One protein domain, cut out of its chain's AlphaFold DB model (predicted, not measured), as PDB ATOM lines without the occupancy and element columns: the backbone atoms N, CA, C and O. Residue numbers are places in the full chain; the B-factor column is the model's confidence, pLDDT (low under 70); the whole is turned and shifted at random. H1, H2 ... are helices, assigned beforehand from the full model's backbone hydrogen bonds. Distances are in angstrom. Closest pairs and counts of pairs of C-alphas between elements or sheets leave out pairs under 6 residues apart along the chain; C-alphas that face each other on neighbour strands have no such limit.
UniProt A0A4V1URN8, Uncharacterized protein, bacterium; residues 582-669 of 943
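This is residues 582 to 669 of the 943 residues of an uncharacterized protein of bacterium (UniProt A0A4V1URN8). H4 is the core, with H1 and H3 packed nearly lengthwise on it; H5 packs on it steeply, and H6 stands crosswise to H5 and H1, touching both. Short H2 is near H4, and residues 655 to 669 form an outlying tail. The printed part has 88 residues, 54 of them in six named helices, H1 to H6 in chain order, with no named strand; the class is all helix, and the whole is compact, with a radius of gyration of the C-alphas of 12.4 A, spanning 39 by 29 by 23 A.

Start at H1, residues 582 to 594: it touches H4, residues 618 to 628, at a shallow tilt of 11 degrees, the closest C-alphas, Ser 591 and Ser 620, 4.0 A apart. H3, residues 608 to 613, makes a hairpin with H4. Every O i to N i+4 pair is within hydrogen-bond range in H1, H3 and H4, and also in H6, residues 645 to 654.

Find C-alpha 582 at (34.277, -32.951, 48.899); H1 runs 18.6 A from there. H2 is residues 602 to 605, H5 632 to 641, with 4 of 6 such pairs, and H6 645 to 654, ending at (47.992, -45.152, 45.831).

No cut, no long link; pLDDT is under 70 at 582 to 584 and 656 to 658.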
ATOM      1  N   ASP A 582      34.432 -32.003  47.794       58.31
ATOM      2  CA  ASP A 582      34.277 -32.951  48.899       58.31
ATOM      3  C   ASP A 582      33.577 -34.263  48.485       58.31
ATOM      4  O   ASP A 582      33.912 -35.316  49.030       58.31
ATOM      5  N   GLU A 583      32.608 -34.237  47.554       62.00
ATOM      6  CA  GLU A 583      31.921 -35.460  47.091       62.00
ATOM      7  C   GLU A 583      32.840 -36.337  46.235       62.00
ATOM      8  O   GLU A 583      32.897 -37.549  46.453       62.00
ATOM      9  N   GLN A 584      33.665 -35.726  45.375       65.69
ATOM     10  CA  GLN A 584      34.755 -36.432  44.690       65.69
ATOM     11  C   GLN A 584      35.710 -37.086  45.700       65.69
ATOM     12  O   GLN A 584      36.173 -38.207  45.491       65.69
ATOM     13  N   GLY A 585      35.951 -36.431  46.840       78.75
ATOM     14  CA  GLY A 585      36.725 -36.992  47.942       78.75
ATOM     15  C   GLY A 585      36.116 -38.270  48.531       78.75
ATOM     16  O   GLY A 585      36.851 -39.215  48.821       78.75
ATOM     17  N   TYR A 586      34.789 -38.347  48.687       86.12
ATOM     18  CA  TYR A 586      34.131 -39.552  49.211       86.12
ATOM     19  C   TYR A 586      34.152 -40.714  48.216       86.12
ATOM     20  O   TYR A 586      34.420 -41.843  48.626       86.12
ATOM     21  N   ASP A 587      33.936 -40.447  46.929       89.69
ATOM     22  CA  ASP A 587      33.996 -41.470  45.878       89.69
ATOM     23  C   ASP A 587      35.425 -42.033  45.714       89.69
ATOM     24  O   ASP A 587      35.644 -43.243  45.604       89.69
ATOM     25  N   VAL A 588      36.446 -41.178  45.838       87.62
ATOM     26  CA  VAL A 588      37.851 -41.613  45.916       87.62
ATOM     27  C   VAL A 588      38.105 -42.493  47.148       87.62
ATOM     28  O   VAL A 588      38.819 -43.495  47.066       87.62
ATOM     29  N   LEU A 589      37.538 -42.160  48.310       89.31
ATOM     30  CA  LEU A 589      37.716 -42.965  49.523       89.31
ATOM     31  C   LEU A 589      37.027 -44.328  49.418       89.31
ATOM     32  O   LEU A 589      37.631 -45.340  49.786       89.31
ATOM     33  N   LEU A 590      35.794 -44.365  48.911       92.88
ATOM     34  CA  LEU A 590      35.058 -45.611  48.734       92.88
ATOM     35  C   LEU A 590      35.715 -46.494  47.670       92.88
ATOM     36  O   LEU A 590      35.937 -47.672  47.941       92.88
ATOM     37  N   SER A 591      36.100 -45.951  46.512       92.06
ATOM     38  CA  SER A 591      36.784 -46.729  45.468       92.06
ATOM     39  C   SER A 591      38.047 -47.405  46.009       92.06
ATOM     40  O   SER A 591      38.240 -48.603  45.812       92.06
ATOM     41  N   ARG A 592      38.858 -46.694  46.803       90.06
ATOM     42  CA  ARG A 592      40.035 -47.265  47.483       90.06
ATOM     43  C   ARG A 592      39.695 -48.356  48.486       90.06
ATOM     44  O   ARG A 592      40.447 -49.323  48.598       90.06
ATOM     45  N   LEU A 593      38.609 -48.193  49.237       91.44
ATOM     46  CA  LEU A 593      38.139 -49.203  50.179       91.44
ATOM     47  C   LEU A 593      37.641 -50.457  49.443       91.44
ATOM     48  O   LEU A 593      38.004 -51.562  49.832       91.44
ATOM     49  N   LEU A 594      36.903 -50.301  48.341       93.00
ATOM     50  CA  LEU A 594      36.453 -51.409  47.493       93.00
ATOM     51  C   LEU A 594      37.627 -52.139  46.831       93.00
ATOM     52  O   LEU A 594      37.604 -53.356  46.706       93.00
ATOM     53  N   MET A 595      38.716 -51.454  46.484       90.88
ATOM     54  CA  MET A 595      39.931 -52.130  46.004       90.88
ATOM     55  C   MET A 595      40.608 -53.025  47.059       90.88
ATOM     56  O   MET A 595      41.521 -53.770  46.709       90.88
ATOM     57  N   ARG A 596      40.177 -52.975  48.331       90.31
ATOM     58  CA  ARG A 596      40.615 -53.864  49.427       90.31
ATOM     59  C   ARG A 596      39.666 -55.046  49.662       90.31
ATOM     60  O   ARG A 596      39.829 -55.738  50.661       90.31
ATOM     61  N   THR A 597      38.668 -55.240  48.799       91.19
ATOM     62  CA  THR A 597      37.710 -56.352  48.895       91.19
ATOM     63  C   THR A 597      38.426 -57.688  48.781       91.19
ATOM     64  O   THR A 597      39.256 -57.872  47.883       91.19
ATOM     65  N   ASP A 598      38.067 -58.638  49.643       88.44
ATOM     66  CA  ASP A 598      38.585 -59.992  49.531       88.44
ATOM     67  C   ASP A 598      38.007 -60.672  48.274       88.44
ATOM     68  O   ASP A 598      36.806 -60.581  48.009       88.44
ATOM     69  N   PRO A 599      38.811 -61.404  47.481       86.69
ATOM     70  CA  PRO A 599      38.339 -61.965  46.212       86.69
ATOM     71  C   PRO A 599      37.136 -62.910  46.343       86.69
ATOM     72  O   PRO A 599      36.366 -63.047  45.396       86.69
ATOM     73  N   GLY A 600      36.975 -63.552  47.505       87.19
ATOM     74  CA  GLY A 600      35.838 -64.424  47.807       87.19
ATOM     75  C   GLY A 600      34.508 -63.687  47.996       87.19
ATOM     76  O   GLY A 600      33.462 -64.308  47.853       87.19
ATOM     77  N   GLU A 601      34.533 -62.380  48.267       88.56
ATOM     78  CA  GLU A 601      33.334 -61.559  48.493       88.56
ATOM     79  C   GLU A 601      32.847 -60.858  47.212       88.56
ATOM     80  O   GLU A 601      31.707 -60.403  47.149       88.56
ATOM     81  N   LEU A 602      33.670 -60.802  46.153       89.69
ATOM     82  CA  LEU A 602      33.345 -60.099  44.900       89.69
ATOM     83  C   LEU A 602      32.051 -60.593  44.241       89.69
ATOM     84  O   LEU A 602      31.351 -59.820  43.585       89.69
ATOM     85  N   ASP A 603      31.711 -61.868  44.424       87.81
ATOM     86  CA  ASP A 603      30.500 -62.454  43.852       87.81
ATOM     87  C   ASP A 603      29.210 -61.888  44.456       87.81
ATOM     88  O   ASP A 603      28.213 -61.764  43.739       87.81
ATOM     89  N   ALA A 604      29.234 -61.465  45.723       87.62
ATOM     90  CA  ALA A 604      28.110 -60.782  46.361       87.62
ATOM     91  C   ALA A 604      27.919 -59.348  45.823       87.62
ATOM     92  O   ALA A 604      26.833 -58.780  45.925       87.62
ATOM     93  N   LEU A 605      28.949 -58.765  45.195       91.38
ATOM     94  CA  LEU A 605      28.967 -57.366  44.750       91.38
ATOM     95  C   LEU A 605      28.603 -57.173  43.271       91.38
ATOM     96  O   LEU A 605      28.619 -56.048  42.775       91.38
ATOM     97  N   ARG A 606      28.252 -58.240  42.545       90.56
ATOM     98  CA  ARG A 606      28.033 -58.216  41.084       90.56
ATOM     99  C   ARG A 606      26.959 -57.237  40.605       90.56
ATOM    100  O   ARG A 606      27.036 -56.787  39.469       90.56
ATOM    101  N   GLY A 607      25.957 -56.935  41.432       89.12
ATOM    102  CA  GLY A 607      24.889 -55.975  41.113       89.12
ATOM    103  C   GLY A 607      25.139 -54.552  41.629       89.12
ATOM    104  O   GLY A 607      24.345 -53.653  41.369       89.12
ATOM    105  N   LEU A 608      26.222 -54.335  42.379       92.44
ATOM    106  CA  LEU A 608      26.509 -53.062  43.033       92.44
ATOM    107  C   LEU A 608      26.994 -51.935  42.089       92.44
ATOM    108  O   LEU A 608      26.686 -50.784  42.395       92.44
ATOM    109  N   PRO A 609      27.696 -52.179  40.958       93.81
ATOM    110  CA  PRO A 609      28.161 -51.095  40.083       93.81
ATOM    111  C   PRO A 609      27.061 -50.133  39.614       93.81
ATOM    112  O   PRO A 609      27.243 -48.916  39.669       93.81
ATOM    113  N   ASP A 610      25.892 -50.652  39.228       91.75
ATOM    114  CA  ASP A 610      24.764 -49.821  38.784       91.75
ATOM    115  C   ASP A 610      24.162 -49.011  39.944       91.75
ATOM    116  O   ASP A 610      23.708 -47.881  39.756       91.75
ATOM    117  N   VAL A 611      24.194 -49.558  41.165       92.19
ATOM    118  CA  VAL A 611      23.775 -48.845  42.381       92.19
ATOM    119  C   VAL A 611      24.719 -47.679  42.662       92.19
ATOM    120  O   VAL A 611      24.241 -46.575  42.901       92.19
ATOM    121  N   LEU A 612      26.036 -47.904  42.591       93.69
ATOM    122  CA  LEU A 612      27.053 -46.866  42.788       93.69
ATOM    123  C   LEU A 612      26.913 -45.752  41.747       93.69
ATOM    124  O   LEU A 612      26.862 -44.581  42.107       93.69
ATOM    125  N   SER A 613      26.763 -46.107  40.470       90.88
ATOM    126  CA  SER A 613      26.547 -45.134  39.394       90.88
ATOM    127  C   SER A 613      25.257 -44.330  39.578       90.88
ATOM    128  O   SER A 613      25.252 -43.135  39.319       90.88
ATOM    129  N   GLY A 614      24.174 -44.964  40.044       89.62
ATOM    130  CA  GLY A 614      22.906 -44.287  40.335       89.62
ATOM    131  C   GLY A 614      22.918 -43.416  41.597       89.62
ATOM    132  O   GLY A 614      21.926 -42.747  41.868       89.62
ATOM    133  N   LEU A 615      24.003 -43.456  42.370       90.31
ATOM    134  CA  LEU A 615      24.272 -42.592  43.520       90.31
ATOM    135  C   LEU A 615      25.395 -41.582  43.218       90.31
ATOM    136  O   LEU A 615      25.985 -41.047  44.145       90.31
ATOM    137  N   ASP A 616      25.733 -41.352  41.945       89.44
ATOM    138  CA  ASP A 616      26.823 -40.462  41.509       89.44
ATOM    139  C   ASP A 616      28.233 -40.865  42.019       89.44
ATOM    140  O   ASP A 616      29.162 -40.059  42.037       89.44
ATOM    141  N   LEU A 617      28.434 -42.141  42.386       91.69
ATOM    142  CA  LEU A 617      29.717 -42.722  42.828       91.69
ATOM    143  C   LEU A 617      30.435 -43.431  41.666       91.69
ATOM    144  O   LEU A 617      30.673 -44.648  41.674       91.69
ATOM    145  N   HIS A 618      30.727 -42.675  40.608       90.81
ATOM    146  CA  HIS A 618      31.229 -43.211  39.341       90.81
ATOM    147  C   HIS A 618      32.633 -43.834  39.436       90.81
ATOM    148  O   HIS A 618      32.887 -44.851  38.785       90.81
ATOM    149  N   LEU A 619      33.543 -43.288  40.251       90.62
ATOM    150  CA  LEU A 619      34.882 -43.860  40.453       90.62
ATOM    151  C   LEU A 619      34.812 -45.178  41.223       90.62
ATOM    152  O   LEU A 619      35.514 -46.128  40.879       90.62
ATOM    153  N   SER A 620      33.952 -45.266  42.236       93.75
ATOM    154  CA  SER A 620      33.704 -46.502  42.985       93.75
ATOM    155  C   SER A 620      33.104 -47.581  42.096       93.75
ATOM    156  O   SER A 620      33.534 -48.734  42.158       93.75
ATOM    157  N   SER A 621      32.167 -47.202  41.221       94.31
ATOM    158  CA  SER A 621      31.610 -48.099  40.207       94.31
ATOM    159  C   SER A 621      32.695 -48.620  39.257       94.31
ATOM    160  O   SER A 621      32.861 -49.831  39.109       94.31
ATOM    161  N   ALA A 622      33.518 -47.727  38.696       92.88
ATOM    162  CA  ALA A 622      34.620 -48.095  37.808       92.88
ATOM    163  C   ALA A 622      35.669 -48.988  38.496       92.88
ATOM    164  O   ALA A 622      36.151 -49.951  37.898       92.88
ATOM    165  N   ALA A 623      36.004 -48.707  39.760       92.94
ATOM    166  CA  ALA A 623      36.926 -49.520  40.546       92.94
ATOM    167  C   ALA A 623      36.380 -50.936  40.780       92.94
ATOM    168  O   ALA A 623      37.117 -51.909  40.621       92.94
ATOM    169  N   LEU A 624      35.092 -51.071  41.108       93.75
ATOM    170  CA  LEU A 624      34.465 -52.375  41.309       93.75
ATOM    171  C   LEU A 624      34.330 -53.166  39.999       93.75
ATOM    172  O   LEU A 624      34.651 -54.353  39.977       93.75
ATOM    173  N   LEU A 625      33.933 -52.518  38.900       92.81
ATOM    174  CA  LEU A 625      33.895 -53.138  37.568       92.81
ATOM    175  C   LEU A 625      35.272 -53.662  37.159       92.81
ATOM    176  O   LEU A 625      35.394 -54.805  36.714       92.81
ATOM    177  N   TYR A 626      36.322 -52.887  37.431       92.44
ATOM    178  CA  TYR A 626      37.691 -53.337  37.232       92.44
ATOM    179  C   TYR A 626      38.014 -54.587  38.058       92.44
ATOM    180  O   TYR A 626      38.583 -55.536  37.517       92.44
ATOM    181  N   LEU A 627      37.642 -54.646  39.342       91.38
ATOM    182  CA  LEU A 627      37.845 -55.842  40.180       91.38
ATOM    183  C   LEU A 627      37.076 -57.067  39.667       91.38
ATOM    184  O   LEU A 627      37.605 -58.172  39.749       91.38
ATOM    185  N   LEU A 628      35.891 -56.872  39.084       91.06
ATOM    186  CA  LEU A 628      35.115 -57.929  38.425       91.06
ATOM    187  C   LEU A 628      35.696 -58.328  37.056       91.06
ATOM    188  O   LEU A 628      35.428 -59.425  36.574       91.06
ATOM    189  N   GLY A 629      36.543 -57.487  36.460       88.75
ATOM    190  CA  GLY A 629      37.303 -57.764  35.239       88.75
ATOM    191  C   GLY A 629      36.885 -56.957  34.011       88.75
ATOM    192  O   GLY A 629      37.481 -57.143  32.950       88.75
ATOM    193  N   ASP A 630      35.925 -56.042  34.144       89.31
ATOM    194  CA  ASP A 630      35.620 -55.057  33.109       89.31
ATOM    195  C   ASP A 630      36.560 -53.848  33.230       89.31
ATOM    196  O   ASP A 630      36.524 -53.073  34.185       89.31
ATOM    197  N   VAL A 631      37.440 -53.698  32.244       87.25
ATOM    198  CA  VAL A 631      38.458 -52.642  32.202       87.25
ATOM    199  C   VAL A 631      37.996 -51.383  31.470       87.25
ATOM    200  O   VAL A 631      38.703 -50.376  31.515       87.25
ATOM    201  N   MET A 632      36.852 -51.428  30.778       86.12
ATOM    202  CA  MET A 632      36.409 -50.346  29.896       86.12
ATOM    203  C   MET A 632      36.218 -49.008  30.624       86.12
ATOM    204  O   MET A 632      36.768 -48.018  30.134       86.12
ATOM    205  N   PRO A 633      35.568 -48.944  31.806       85.88
ATOM    206  CA  PRO A 633      35.383 -47.677  32.515       85.88
ATOM    207  C   PRO A 633      36.707 -46.993  32.887       85.88
ATOM    208  O   PRO A 633      36.900 -45.808  32.619       85.88
ATOM    209  N   LEU A 634      37.671 -47.741  33.445       85.25
ATOM    210  CA  LEU A 634      38.990 -47.190  33.787       85.25
ATOM    211  C   LEU A 634      39.821 -46.840  32.549       85.25
ATOM    212  O   LEU A 634      40.604 -45.894  32.596       85.25
ATOM    213  N   LEU A 635      39.667 -47.581  31.447       86.88
ATOM    214  CA  LEU A 635      40.327 -47.267  30.181       86.88
ATOM    215  C   LEU A 635      39.843 -45.927  29.618       86.88
ATOM    216  O   LEU A 635      40.653 -45.151  29.116       86.88
ATOM    217  N   GLU A 636      38.539 -45.664  29.669       86.50
ATOM    218  CA  GLU A 636      37.958 -44.400  29.210       86.50
ATOM    219  C   GLU A 636      38.442 -43.223  30.055       86.50
ATOM    220  O   GLU A 636      38.978 -42.270  29.493       86.50
ATOM    221  N   MET A 637      38.394 -43.345  31.385       83.88
ATOM    222  CA  MET A 637      38.955 -42.338  32.296       83.88
ATOM    223  C   MET A 637      40.459 -42.121  32.060       83.88
ATOM    224  O   MET A 637      40.941 -40.991  32.033       83.88
ATOM    225  N   GLY A 638      41.218 -43.201  31.845       81.81
ATOM    226  CA  GLY A 638      42.656 -43.149  31.581       81.81
ATOM    227  C   GLY A 638      43.013 -42.401  30.293       81.81
ATOM    228  O   GLY A 638      43.997 -41.657  30.273       81.81
ATOM    229  N   LYS A 639      42.193 -42.512  29.234       86.38
ATOM    230  CA  LYS A 639      42.398 -41.787  27.963       86.38
ATOM    231  C   LYS A 639      42.375 -40.270  28.140       86.38
ATOM    232  O   LYS A 639      43.138 -39.589  27.458       86.38
ATOM    233  N   GLU A 640      41.544 -39.746  29.038       81.12
ATOM    234  CA  GLU A 640      41.427 -38.300  29.278       81.12
ATOM    235  C   GLU A 640      42.695 -37.705  29.908       81.12
ATOM    236  O   GLU A 640      43.054 -36.561  29.636       81.12
ATOM    237  N   ILE A 641      43.407 -38.503  30.707       82.44
ATOM    238  CA  ILE A 641      44.596 -38.088  31.468       82.44
ATOM    239  C   ILE A 641      45.901 -38.741  30.981       82.44
ATOM    240  O   ILE A 641      46.947 -38.565  31.606       82.44
ATOM    241  N   GLY A 642      45.854 -39.489  29.874       83.25
ATOM    242  CA  GLY A 642      47.012 -40.136  29.252       83.25
ATOM    243  C   GLY A 642      47.614 -41.304  30.043       83.25
ATOM    244  O   GLY A 642      48.815 -41.530  29.928       83.25
ATOM    245  N   LYS A 643      46.811 -42.019  30.843       84.88
ATOM    246  CA  LYS A 643      47.225 -43.204  31.615       84.88
ATOM    247  C   LYS A 643      46.619 -44.483  31.052       84.88
ATOM    248  O   LYS A 643      45.478 -44.475  30.588       84.88
ATOM    249  N   ASP A 644      47.351 -45.592  31.132       88.44
ATOM    250  CA  ASP A 644      46.768 -46.909  30.857       88.44
ATOM    251  C   ASP A 644      45.903 -47.423  32.033       88.44
ATOM    252  O   ASP A 644      45.854 -46.830  33.114       88.44
ATOM    253  N   VAL A 645      45.183 -48.531  31.827       86.06
ATOM    254  CA  VAL A 645      44.279 -49.110  32.842       86.06
ATOM    255  C   VAL A 645      45.025 -49.496  34.124       86.06
ATOM    256  O   VAL A 645      44.513 -49.290  35.225       86.06
ATOM    257  N   SER A 646      46.227 -50.061  33.996       84.38
ATOM    258  CA  SER A 646      47.023 -50.516  35.136       84.38
ATOM    259  C   SER A 646      47.568 -49.328  35.926       84.38
ATOM    260  O   SER A 646      47.526 -49.329  37.156       84.38
ATOM    261  N   GLU A 647      48.047 -48.298  35.233       85.75
ATOM    262  CA  GLU A 647      48.482 -47.032  35.816       85.75
ATOM    263  C   GLU A 647      47.334 -46.321  36.533       85.75
ATOM    264  O   GLU A 647      47.538 -45.763  37.613       85.75
ATOM    265  N   MET A 648      46.121 -46.365  35.973       86.50
ATOM    266  CA  MET A 648      44.935 -45.776  36.587       86.50
ATOM    267  C   MET A 648      44.515 -46.527  37.856       86.50
ATOM    268  O   MET A 648      44.342 -45.905  38.904       86.50
ATOM    269  N   ALA A 649      44.427 -47.861  37.805       85.62
ATOM    270  CA  ALA A 649      44.116 -48.684  38.976       85.62
ATOM    271  C   ALA A 649      45.150 -48.486  40.100       85.62
ATOM    272  O   ALA A 649      44.795 -48.310  41.268       85.62
ATOM    273  N   GLN A 650      46.437 -48.442  39.749       86.75
ATOM    274  CA  GLN A 650      47.508 -48.187  40.708       86.75
ATOM    275  C   GLN A 650      47.436 -46.763  41.284       86.75
ATOM    276  O   GLN A 650      47.683 -46.574  42.475       86.75
ATOM    277  N   ALA A 651      47.088 -45.764  40.466       85.12
ATOM    278  CA  ALA A 651      46.923 -44.383  40.913       85.12
ATOM    279  C   ALA A 651      45.746 -44.224  41.884       85.12
ATOM    280  O   ALA A 651      45.906 -43.542  42.894       85.12
ATOM    281  N   LEU A 652      44.610 -44.879  41.621       83.75
ATOM    282  CA  LEU A 652      43.458 -44.901  42.530       83.75
ATOM    283  C   LEU A 652      43.837 -45.532  43.872       83.75
ATOM    284  O   LEU A 652      43.643 -44.922  44.921       83.75
ATOM    285  N   TRP A 653      44.478 -46.703  43.850       83.56
ATOM    286  CA  TRP A 653      44.952 -47.374  45.063       83.56
ATOM    287  C   TRP A 653      45.917 -46.508  45.892       83.56
ATOM    288  O   TRP A 653      45.758 -46.363  47.113       83.56
ATOM    289  N   ALA A 654      46.910 -45.918  45.220       81.38
ATOM    290  CA  ALA A 654      47.992 -45.152  45.831       81.38
ATOM    291  C   ALA A 654      47.619 -43.702  46.184       81.38
ATOM    292  O   ALA A 654      48.444 -42.998  46.768       81.38
ATOM    293  N   MET A 655      46.414 -43.239  45.840       78.19
ATOM    294  CA  MET A 655      45.990 -41.865  46.093       78.19
ATOM    295  C   MET A 655      46.066 -41.566  47.594       78.19
ATOM    296  O   MET A 655      45.450 -42.255  48.407       78.19
ATOM    297  N   ASN A 656      46.855 -40.568  47.992       64.31
ATOM    298  CA  ASN A 656      46.946 -40.189  49.399       64.31
ATOM    299  C   ASN A 656      45.611 -39.590  49.837       64.31
ATOM    300  O   ASN A 656      45.156 -38.610  49.258       64.31
ATOM    301  N   ALA A 657      45.019 -40.156  50.885       63.66
ATOM    302  CA  ALA A 657      43.911 -39.523  51.580       63.66
ATOM    303  C   ALA A 657      44.356 -39.124  52.981       63.66
ATOM    304  O   ALA A 657      45.110 -39.854  53.625       63.66
ATOM    305  N   GLU A 658      43.842 -37.997  53.462       64.69
ATOM    306  CA  GLU A 658      44.017 -37.563  54.852       64.69
ATOM    307  C   GLU A 658      43.318 -38.499  55.854       64.69
ATOM    308  O   GLU A 658      43.576 -38.437  57.053       64.69
ATOM    309  N   VAL A 659      42.434 -39.375  55.365       71.88
ATOM    310  CA  VAL A 659      41.648 -40.316  56.162       71.88
ATOM    311  C   VAL A 659      42.276 -41.709  56.129       71.88
ATOM    312  O   VAL A 659      42.462 -42.299  55.060       71.88
ATOM    313  N   THR A 660      42.543 -42.264  57.310       77.00
ATOM    314  CA  THR A 660      42.950 -43.663  57.475       77.00
ATOM    315  C   THR A 660      41.759 -44.582  57.198       77.00
ATOM    316  O   THR A 660      40.738 -44.501  57.875       77.00
ATOM    317  N   LEU A 661      41.888 -45.453  56.196       83.88
ATOM    318  CA  LEU A 661      40.890 -46.472  55.852       83.88
ATOM    319  C   LEU A 661      41.274 -47.835  56.450       83.88
ATOM    320  O   LEU A 661      42.473 -48.149  56.490       83.88
ATOM    321  N   PRO A 662      40.298 -48.680  56.822       85.69
ATOM    322  CA  PRO A 662      40.556 -50.004  57.372       85.69
ATOM    323  C   PRO A 662      41.131 -50.949  56.319       85.69
ATOM    324  O   PRO A 662      41.001 -50.735  55.114       85.69
ATOM    325  N   THR A 663      41.800 -52.008  56.770       83.81
ATOM    326  CA  THR A 663      42.499 -52.946  55.878       83.81
ATOM    327  C   THR A 663      41.563 -53.743  54.977       83.81
ATOM    328  O   THR A 663      42.007 -54.165  53.919       83.81
ATOM    329  N   ARG A 664      40.299 -53.910  55.376       87.12
ATOM    330  CA  ARG A 664      39.241 -54.572  54.607       87.12
ATOM    331  C   ARG A 664      37.896 -53.853  54.807       87.12
ATOM    332  O   ARG A 664      37.692 -53.295  55.892       87.12
ATOM    333  N   PRO A 665      37.009 -53.841  53.801       91.75
ATOM    334  CA  PRO A 665      35.614 -53.433  53.962       91.75
ATOM    335  C   PRO A 665      34.794 -54.472  54.742       91.75
ATOM    336  O   PRO A 665      35.219 -55.608  54.929       91.75
ATOM    337  N   TRP A 666      33.604 -54.071  55.185       91.44
ATOM    338  CA  TRP A 666      32.566 -54.945  55.725       91.44
ATOM    339  C   TRP A 666      31.248 -54.724  54.980       91.44
ATOM    340  O   TRP A 666      30.813 -53.582  54.793       91.44
ATOM    341  N   TYR A 667      30.610 -55.829  54.586       91.50
ATOM    342  CA  TYR A 667      29.402 -55.860  53.752       91.50
ATOM    343  C   TYR A 667      28.120 -56.268  54.495       91.50
ATOM    344  O   TYR A 667      27.048 -56.317  53.888       91.50
ATOM    345  N   GLY A 668      28.196 -56.507  55.808       84.31
ATOM    346  CA  GLY A 668      27.026 -56.861  56.618       84.31
ATOM    347  C   GLY A 668      26.653 -58.347  56.602       84.31
ATOM    348  O   GLY A 668      25.510 -58.674  56.922       84.31
ATOM    349  N   GLU A 669      27.580 -59.234  56.227       80.19
ATOM    350  CA  GLU A 669      27.351 -60.685  56.153       80.19
ATOM    351  C   GLU A 669      28.035 -61.452  57.301       80.19
ATOM    352  O   GLU A 669      29.059 -61.023  57.835       80.19
TER     353      GLU A 669